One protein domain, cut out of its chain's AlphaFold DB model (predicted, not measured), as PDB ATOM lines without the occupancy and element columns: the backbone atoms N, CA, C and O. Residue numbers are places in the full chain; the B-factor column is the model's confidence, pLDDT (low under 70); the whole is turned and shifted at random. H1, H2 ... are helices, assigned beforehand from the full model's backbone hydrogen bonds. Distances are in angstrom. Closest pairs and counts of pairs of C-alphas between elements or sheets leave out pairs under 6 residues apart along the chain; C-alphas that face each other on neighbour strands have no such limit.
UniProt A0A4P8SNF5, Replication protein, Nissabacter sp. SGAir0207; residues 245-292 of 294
ATOM      1  N   PHE A 245      -3.188 -10.501 -47.100       87.44
ATOM      2  CA  PHE A 245      -2.234 -10.067 -46.083       87.44
ATOM      3  C   PHE A 245      -2.921  -9.688 -44.769       87.44
ATOM      4  O   PHE A 245      -2.389  -9.982 -43.700       87.44
ATOM      5  N   TRP A 246      -4.135  -9.130 -44.805       85.50
ATOM      6  CA  TRP A 246      -4.922  -8.941 -43.580       85.50
ATOM      7  C   TRP A 246      -5.292 -10.280 -42.924       85.50
ATOM      8  O   TRP A 246      -5.153 -10.433 -41.712       85.50
ATOM      9  N   ASP A 247      -5.727 -11.268 -43.712       86.44
ATOM     10  CA  ASP A 247      -6.104 -12.591 -43.200       86.44
ATOM     11  C   ASP A 247      -4.890 -13.320 -42.595       86.44
ATOM     12  O   ASP A 247      -5.000 -13.968 -41.550       86.44
ATOM     13  N   ALA A 248      -3.716 -13.198 -43.223       86.38
ATOM     14  CA  ALA A 248      -2.460 -13.727 -42.695       86.38
ATOM     15  C   ALA A 248      -2.029 -13.018 -41.399       86.38
ATOM     16  O   ALA A 248      -1.651 -13.692 -40.441       86.38
ATOM     17  N   PHE A 249      -2.182 -11.694 -41.325       89.00
ATOM     18  CA  PHE A 249      -1.933 -10.917 -40.110       89.00
ATOM     19  C   PHE A 249      -2.830 -11.358 -38.947       89.00
ATOM     20  O   PHE A 249      -2.316 -11.629 -37.868       89.00
ATOM     21  N   VAL A 250      -4.141 -11.520 -39.157       87.81
ATOM     22  CA  VAL A 250      -5.066 -11.960 -38.092       87.81
ATOM     23  C   VAL A 250      -4.736 -13.364 -37.586       87.81
ATOM     24  O   VAL A 250      -4.918 -13.655 -36.403       87.81
ATOM     25  N   ARG A 251      -4.259 -14.256 -38.462       88.25
ATOM     26  CA  ARG A 251      -3.789 -15.585 -38.044       88.25
ATOM     27  C   ARG A 251      -2.531 -15.489 -37.190       88.25
ATOM     28  O   ARG A 251      -2.484 -16.125 -36.143       88.25
ATOM     29  N   TRP A 252      -1.558 -14.689 -37.611       89.88
ATOM     30  CA  TRP A 252      -0.325 -14.475 -36.861       89.88
ATOM     31  C   TRP A 252      -0.560 -13.777 -35.516       89.88
ATOM     32  O   TRP A 252      -0.043 -14.221 -34.497       89.88
ATOM     33  N   GLU A 253      -1.397 -12.741 -35.472       89.81
ATOM     34  CA  GLU A 253      -1.683 -11.972 -34.256       89.81
ATOM     35  C   GLU A 253      -2.254 -12.849 -33.130       89.81
ATOM     36  O   GLU A 253      -1.976 -12.619 -31.958       89.81
ATOM     37  N   ARG A 254      -2.987 -13.918 -33.470       88.50
ATOM     38  CA  ARG A 254      -3.487 -14.908 -32.498       88.50
ATOM     39  C   ARG A 254      -2.398 -15.802 -31.899       88.50
ATOM     40  O   ARG A 254      -2.670 -16.493 -30.922       88.50
ATOM     41  N   THR A 255      -1.210 -15.832 -32.499       87.19
ATOM     42  CA  THR A 255      -0.069 -16.662 -32.070       87.19
ATOM     43  C   THR A 255       0.972 -15.887 -31.267       87.19
ATOM     44  O   THR A 255       1.871 -16.496 -30.696       87.19
ATOM     45  N   VAL A 256       0.846 -14.559 -31.200       87.81
ATOM     46  CA  VAL A 256       1.847 -13.653 -30.627       87.81
ATOM     47  C   VAL A 256       1.244 -12.831 -29.488       87.81
ATOM     48  O   VAL A 256       0.040 -12.581 -29.443       87.81
ATOM     49  N   ALA A 257       2.079 -12.403 -28.536       87.69
ATOM     50  CA  ALA A 257       1.635 -11.543 -27.447       87.69
ATOM     51  C   ALA A 257       1.121 -10.188 -27.989       87.69
ATOM     52  O   ALA A 257       1.791  -9.567 -28.819       87.69
ATOM     53  N   PRO A 258      -0.009  -9.650 -27.483       86.50
ATOM     54  CA  PRO A 258      -0.591  -8.400 -27.990       86.50
ATOM     55  C   PRO A 258       0.377  -7.207 -27.996       86.50
ATOM     56  O   PRO A 258       0.301  -6.338 -28.862       86.50
ATOM     57  N   ILE A 259       1.317  -7.172 -27.047       88.06
ATOM     58  CA  ILE A 259       2.333  -6.120 -26.932       88.06
ATOM     59  C   ILE A 259       3.286  -6.129 -28.137       88.06
ATOM     60  O   ILE A 259       3.640  -5.067 -28.645       88.06
ATOM     61  N   GLU A 260       3.666  -7.307 -28.630       84.56
ATOM     62  CA  GLU A 260       4.592  -7.452 -29.759       84.56
ATOM     63  C   GLU A 260       3.920  -7.074 -31.086       84.56
ATOM     64  O   GLU A 260       4.497  -6.307 -31.862       84.56
ATOM     65  N   SER A 261       2.663  -7.495 -31.300       87.69
ATOM     66  CA  SER A 261       1.844  -7.046 -32.445       87.69
ATOM     67  C   SER A 261       1.695  -5.521 -32.452       87.69
ATOM     68  O   SER A 261       1.961  -4.865 -33.462       87.69
ATOM     69  N   ASN A 262       1.345  -4.928 -31.306       88.50
ATOM     70  CA  ASN A 262       1.152  -3.483 -31.190       88.50
ATOM     71  C   ASN A 262       2.449  -2.694 -31.407       88.50
ATOM     72  O   ASN A 262       2.425  -1.647 -32.054       88.50
ATOM     73  N   ARG A 263       3.587  -3.200 -30.917       90.62
ATOM     74  CA  ARG A 263       4.899  -2.570 -31.122       90.62
ATOM     75  C   ARG A 263       5.281  -2.538 -32.601       90.62
ATOM     76  O   ARG A 263       5.723  -1.498 -33.085       90.62
ATOM     77  N   LEU A 264       5.082  -3.643 -33.320       87.94
ATOM     78  CA  LEU A 264       5.369  -3.730 -34.755       87.94
ATOM     79  C   LEU A 264       4.424  -2.849 -35.582       87.94
ATOM     80  O   LEU A 264       4.876  -2.146 -36.485       87.94
ATOM     81  N   GLN A 265       3.135  -2.807 -35.226       89.81
ATOM     82  CA  GLN A 265       2.169  -1.892 -35.841       89.81
ATOM     83  C   GLN A 265       2.547  -0.420 -35.628       89.81
ATOM     84  O   GLN A 265       2.470   0.367 -36.570       89.81
ATOM     85  N   ALA A 266       2.963  -0.046 -34.413       88.38
ATOM     86  CA  ALA A 266       3.354   1.322 -34.081       88.38
ATOM     87  C   ALA A 266       4.650   1.745 -34.790       88.38
ATOM     88  O   ALA A 266       4.709   2.841 -35.342       88.38
ATOM     89  N   ALA A 267       5.654   0.864 -34.839       88.38
ATOM     90  CA  ALA A 267       6.900   1.115 -35.563       88.38
ATOM     91  C   ALA A 267       6.651   1.313 -37.067       88.38
ATOM     92  O   ALA A 267       7.126   2.282 -37.654       88.38
ATOM     93  N   LEU A 268       5.829   0.454 -37.682       89.50
ATOM     94  CA  LEU A 268       5.504   0.568 -39.105       89.50
ATOM     95  C   LEU A 268       4.646   1.806 -39.418       89.50
ATOM     96  O   LEU A 268       4.809   2.423 -40.468       89.50
ATOM     97  N   ALA A 269       3.752   2.201 -38.509       87.75
ATOM     98  CA  ALA A 269       2.966   3.426 -38.650       87.75
ATOM     99  C   ALA A 269       3.819   4.701 -38.517       87.75
ATOM    100  O   ALA A 269       3.491   5.705 -39.152       87.75
ATOM    101  N   ALA A 270       4.895   4.662 -37.725       87.44
ATOM    102  CA  ALA A 270       5.857   5.757 -37.610       87.44
ATOM    103  C   ALA A 270       6.751   5.876 -38.859       87.44
ATOM    104  O   ALA A 270       7.000   6.984 -39.325       87.44
ATOM    105  N   GLU A 271       7.192   4.749 -39.427       86.25
ATOM    106  CA  GLU A 271       8.011   4.716 -40.648       86.25
ATOM    107  C   GLU A 271       7.216   5.053 -41.921       86.25
ATOM    108  O   GLU A 271       7.745   5.680 -42.839       86.25
ATOM    109  N   HIS A 272       5.932   4.681 -41.975       86.06
ATOM    110  CA  HIS A 272       5.052   4.956 -43.113       86.06
ATOM    111  C   HIS A 272       3.724   5.610 -42.684       86.06
ATOM    112  O   HIS A 272       2.664   4.964 -42.705       86.06
ATOM    113  N   PRO A 273       3.739   6.913 -42.336       86.25
ATOM    114  CA  PRO A 273       2.545   7.630 -41.906       86.25
ATOM    115  C   PRO A 273       1.437   7.605 -42.968       86.25
ATOM    116  O   PRO A 273       1.644   7.937 -44.136       86.25
ATOM    117  N   GLY A 274       0.229   7.205 -42.567       81.69
ATOM    118  CA  GLY A 274      -0.952   7.184 -43.438       81.69
ATOM    119  C   GLY A 274      -1.039   6.002 -44.415       81.69
ATOM    120  O   GLY A 274      -2.060   5.866 -45.093       81.69
ATOM    121  N   LEU A 275      -0.045   5.100 -44.463       85.88
ATOM    122  CA  LEU A 275      -0.070   3.928 -45.352       85.88
ATOM    123  C   LEU A 275      -1.263   3.010 -45.054       85.88
ATOM    124  O   LEU A 275      -1.977   2.620 -45.966       85.88
ATOM    125  N   LYS A 276      -1.572   2.773 -43.774       84.50
ATOM    126  CA  LYS A 276      -2.731   1.968 -43.343       84.50
ATOM    127  C   LYS A 276      -4.080   2.506 -43.848       84.50
ATOM    128  O   LYS A 276      -5.025   1.738 -44.000       84.50
ATOM    129  N   GLN A 277      -4.181   3.818 -44.075       83.50
ATOM    130  CA  GLN A 277      -5.405   4.489 -44.531       83.50
ATOM    131  C   GLN A 277      -5.485   4.565 -46.062       83.50
ATOM    132  O   GLN A 277      -6.580   4.470 -46.612       83.50
ATOM    133  N   LYS A 278      -4.337   4.715 -46.742       83.62
ATOM    134  CA  LYS A 278      -4.240   4.790 -48.210       83.62
ATOM    135  C   LYS A 278      -4.231   3.411 -48.877       83.62
ATOM    136  O   LYS A 278      -4.939   3.216 -49.858       83.62
ATOM    137  N   ASP A 279      -3.463   2.464 -48.338       85.31
ATOM    138  CA  ASP A 279      -3.349   1.088 -48.826       85.31
ATOM    139  C   ASP A 279      -3.086   0.108 -47.670       85.31
ATOM    140  O   ASP A 279      -1.955  -0.160 -47.251       85.31
ATOM    141  N   ALA A 280      -4.180  -0.439 -47.145       83.88
ATOM    142  CA  ALA A 280      -4.142  -1.343 -46.008       83.88
ATOM    143  C   ALA A 280      -3.445  -2.682 -46.316       83.88
ATOM    144  O   ALA A 280      -2.816  -3.234 -45.420       83.88
ATOM    145  N   GLU A 281      -3.527  -3.215 -47.540       87.12
ATOM    146  CA  GLU A 281      -2.910  -4.514 -47.865       87.12
ATOM    147  C   GLU A 281      -1.386  -4.412 -47.887       87.12
ATOM    148  O   GLU A 281      -0.710  -5.255 -47.298       87.12
ATOM    149  N   SER A 282      -0.842  -3.340 -48.468       86.25
ATOM    150  CA  SER A 282       0.601  -3.075 -48.438       86.25
ATOM    151  C   SER A 282       1.119  -2.870 -47.011       86.25
ATOM    152  O   SER A 282       2.204  -3.342 -46.676       86.25
ATOM    153  N   PHE A 283       0.320  -2.243 -46.140       89.56
ATOM    154  CA  PHE A 283       0.648  -2.124 -44.718       89.56
ATOM    155  C   PHE A 283       0.754  -3.498 -44.034       89.56
ATOM    156  O   PHE A 283       1.751  -3.772 -43.370       89.56
ATOM    157  N   TYR A 284      -0.238  -4.382 -44.204       90.38
ATOM    158  CA  TYR A 284      -0.209  -5.709 -43.570       90.38
ATOM    159  C   TYR A 284       0.841  -6.641 -44.179       90.38
ATOM    160  O   TYR A 284       1.421  -7.443 -43.451       90.38
ATOM    161  N   ARG A 285       1.150  -6.504 -45.472       91.25
ATOM    162  CA  ARG A 285       2.250  -7.231 -46.114       91.25
ATOM    163  C   ARG A 285       3.601  -6.875 -45.490       91.25
ATOM    164  O   ARG A 285       4.311  -7.769 -45.046       91.25
ATOM    165  N   LEU A 286       3.932  -5.584 -45.405       89.31
ATOM    166  CA  LEU A 286       5.191  -5.122 -44.802       89.31
ATOM    167  C   LEU A 286       5.292  -5.508 -43.323       89.31
ATOM    168  O   LEU A 286       6.370  -5.822 -42.824       89.31
ATOM    169  N   LEU A 287       4.159  -5.507 -42.619       89.81
ATOM    170  CA  LEU A 287       4.108  -5.928 -41.228       89.81
ATOM    171  C   LEU A 287       4.442  -7.415 -41.069       89.81
ATOM    172  O   LEU A 287       5.238  -7.765 -40.200       89.81
ATOM    173  N   LEU A 288       3.874  -8.276 -41.917       90.00
ATOM    174  CA  LEU A 288       4.172  -9.708 -41.932       90.00
ATOM    175  C   LEU A 288       5.624  -9.987 -42.337       90.00
ATOM    176  O   LEU A 288       6.283 -10.795 -41.685       90.00
ATOM    177  N   GLU A 289       6.155  -9.255 -43.322       89.19
ATOM    178  CA  GLU A 289       7.567  -9.339 -43.719       89.19
ATOM    179  C   GLU A 289       8.499  -8.990 -42.540       89.19
ATOM    180  O   GLU A 289       9.449  -9.726 -42.268       89.19
ATOM    181  N   LYS A 290       8.193  -7.934 -41.767       85.88
ATOM    182  CA  LYS A 290       8.940  -7.577 -40.543       85.88
ATOM    183  C   LYS A 290       8.785  -8.589 -39.410       85.88
ATOM    184  O   LYS A 290       9.695  -8.733 -38.598       85.88
ATOM    185  N   ALA A 291       7.652  -9.284 -39.353       83.75
ATOM    186  CA  ALA A 291       7.415 -10.379 -38.419       83.75
ATOM    187  C   ALA A 291       8.082 -11.701 -38.855       83.75
ATOM    188  O   ALA A 291       7.988 -12.692 -38.133       83.75
ATOM    189  N   GLY A 292       8.758 -11.736 -40.014       83.75
ATOM    190  CA  GLY A 292       9.434 -12.926 -40.540       83.75
ATOM    191  C   GLY A 292       8.503 -13.935 -41.218       83.75
ATOM    192  O   GLY A 292       8.883 -15.091 -41.396       83.75
TER     193      GLY A 292
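Overview. This is residues 245 to 292 of the 294 residues of the protein "Replication protein" of Nissabacter sp. SGAir0207 (UniProt A0A4P8SNF5). A small helical cluster is built round H4: the longest helix, H2, and the shorter H1 both pack on H4 at steep angles, the centres of the three making a triangle, and the short H3 makes the corner between H2 and H4. Residues 254 to 259, the turn from H1 into H2, stick out at the opposite end. The printed part has 48 residues with four named helices, in the order H1, H2, H3, H4, and no named strand; the class is all helix. It is compact, with a radius of gyration of the C-alphas of 10.0 A, and spans 27 by 19 by 16 A.

Arrangement. H1, residues 245 to 253, touches H4, residues 280 to 290, and the closest C-alphas, of Phe 245 and Arg 285, are 5.3 A apart. These two run the same way at a steep tilt of 47 degrees. H2, residues 258 to 271, is close to but not clearly touching H1, with the closest C-alphas, of Glu 253 and Ser 261, 6.3 A apart; they run opposite ways at a steep tilt of 40 degrees. With residues 264 to 268 alone H2 touches H4, the closest C-alphas being those of Leu 264 and Leu 287, 7.0 A apart. Their steep tilt of 68 degrees is only just short of about perpendicular, and they run opposite ways. H3, residues 275 to 278, touches H4 only at the corner, with the closest C-alphas, of Lys 276 and Phe 283, 5.5 A apart. H1 and H3 are apart. In H1, H2 and H4 every O i to N i+4 pair is within hydrogen-bond range; H3 is too short for such a pair.

Along the chain. H1 begins at C-alpha 245, (-2.234, -10.067, -46.083), and is 12.0 A long from first to last C-alpha. H2 begins at C-alpha 258, (-0.591, -8.400, -27.990), and is 20.2 A long. H3 has four residues. H4 is 15.5 A long and ends at C-alpha 290, (8.940, -7.577, -40.543).

Size, cuts and confidence. The two C-alphas farthest apart, of Thr 255 and Lys 278, are 27.2 A apart. The printed part has no cut, and its three links are tight. The mean pLDDT of the printed part is 87.3, and no printed residue is under 70.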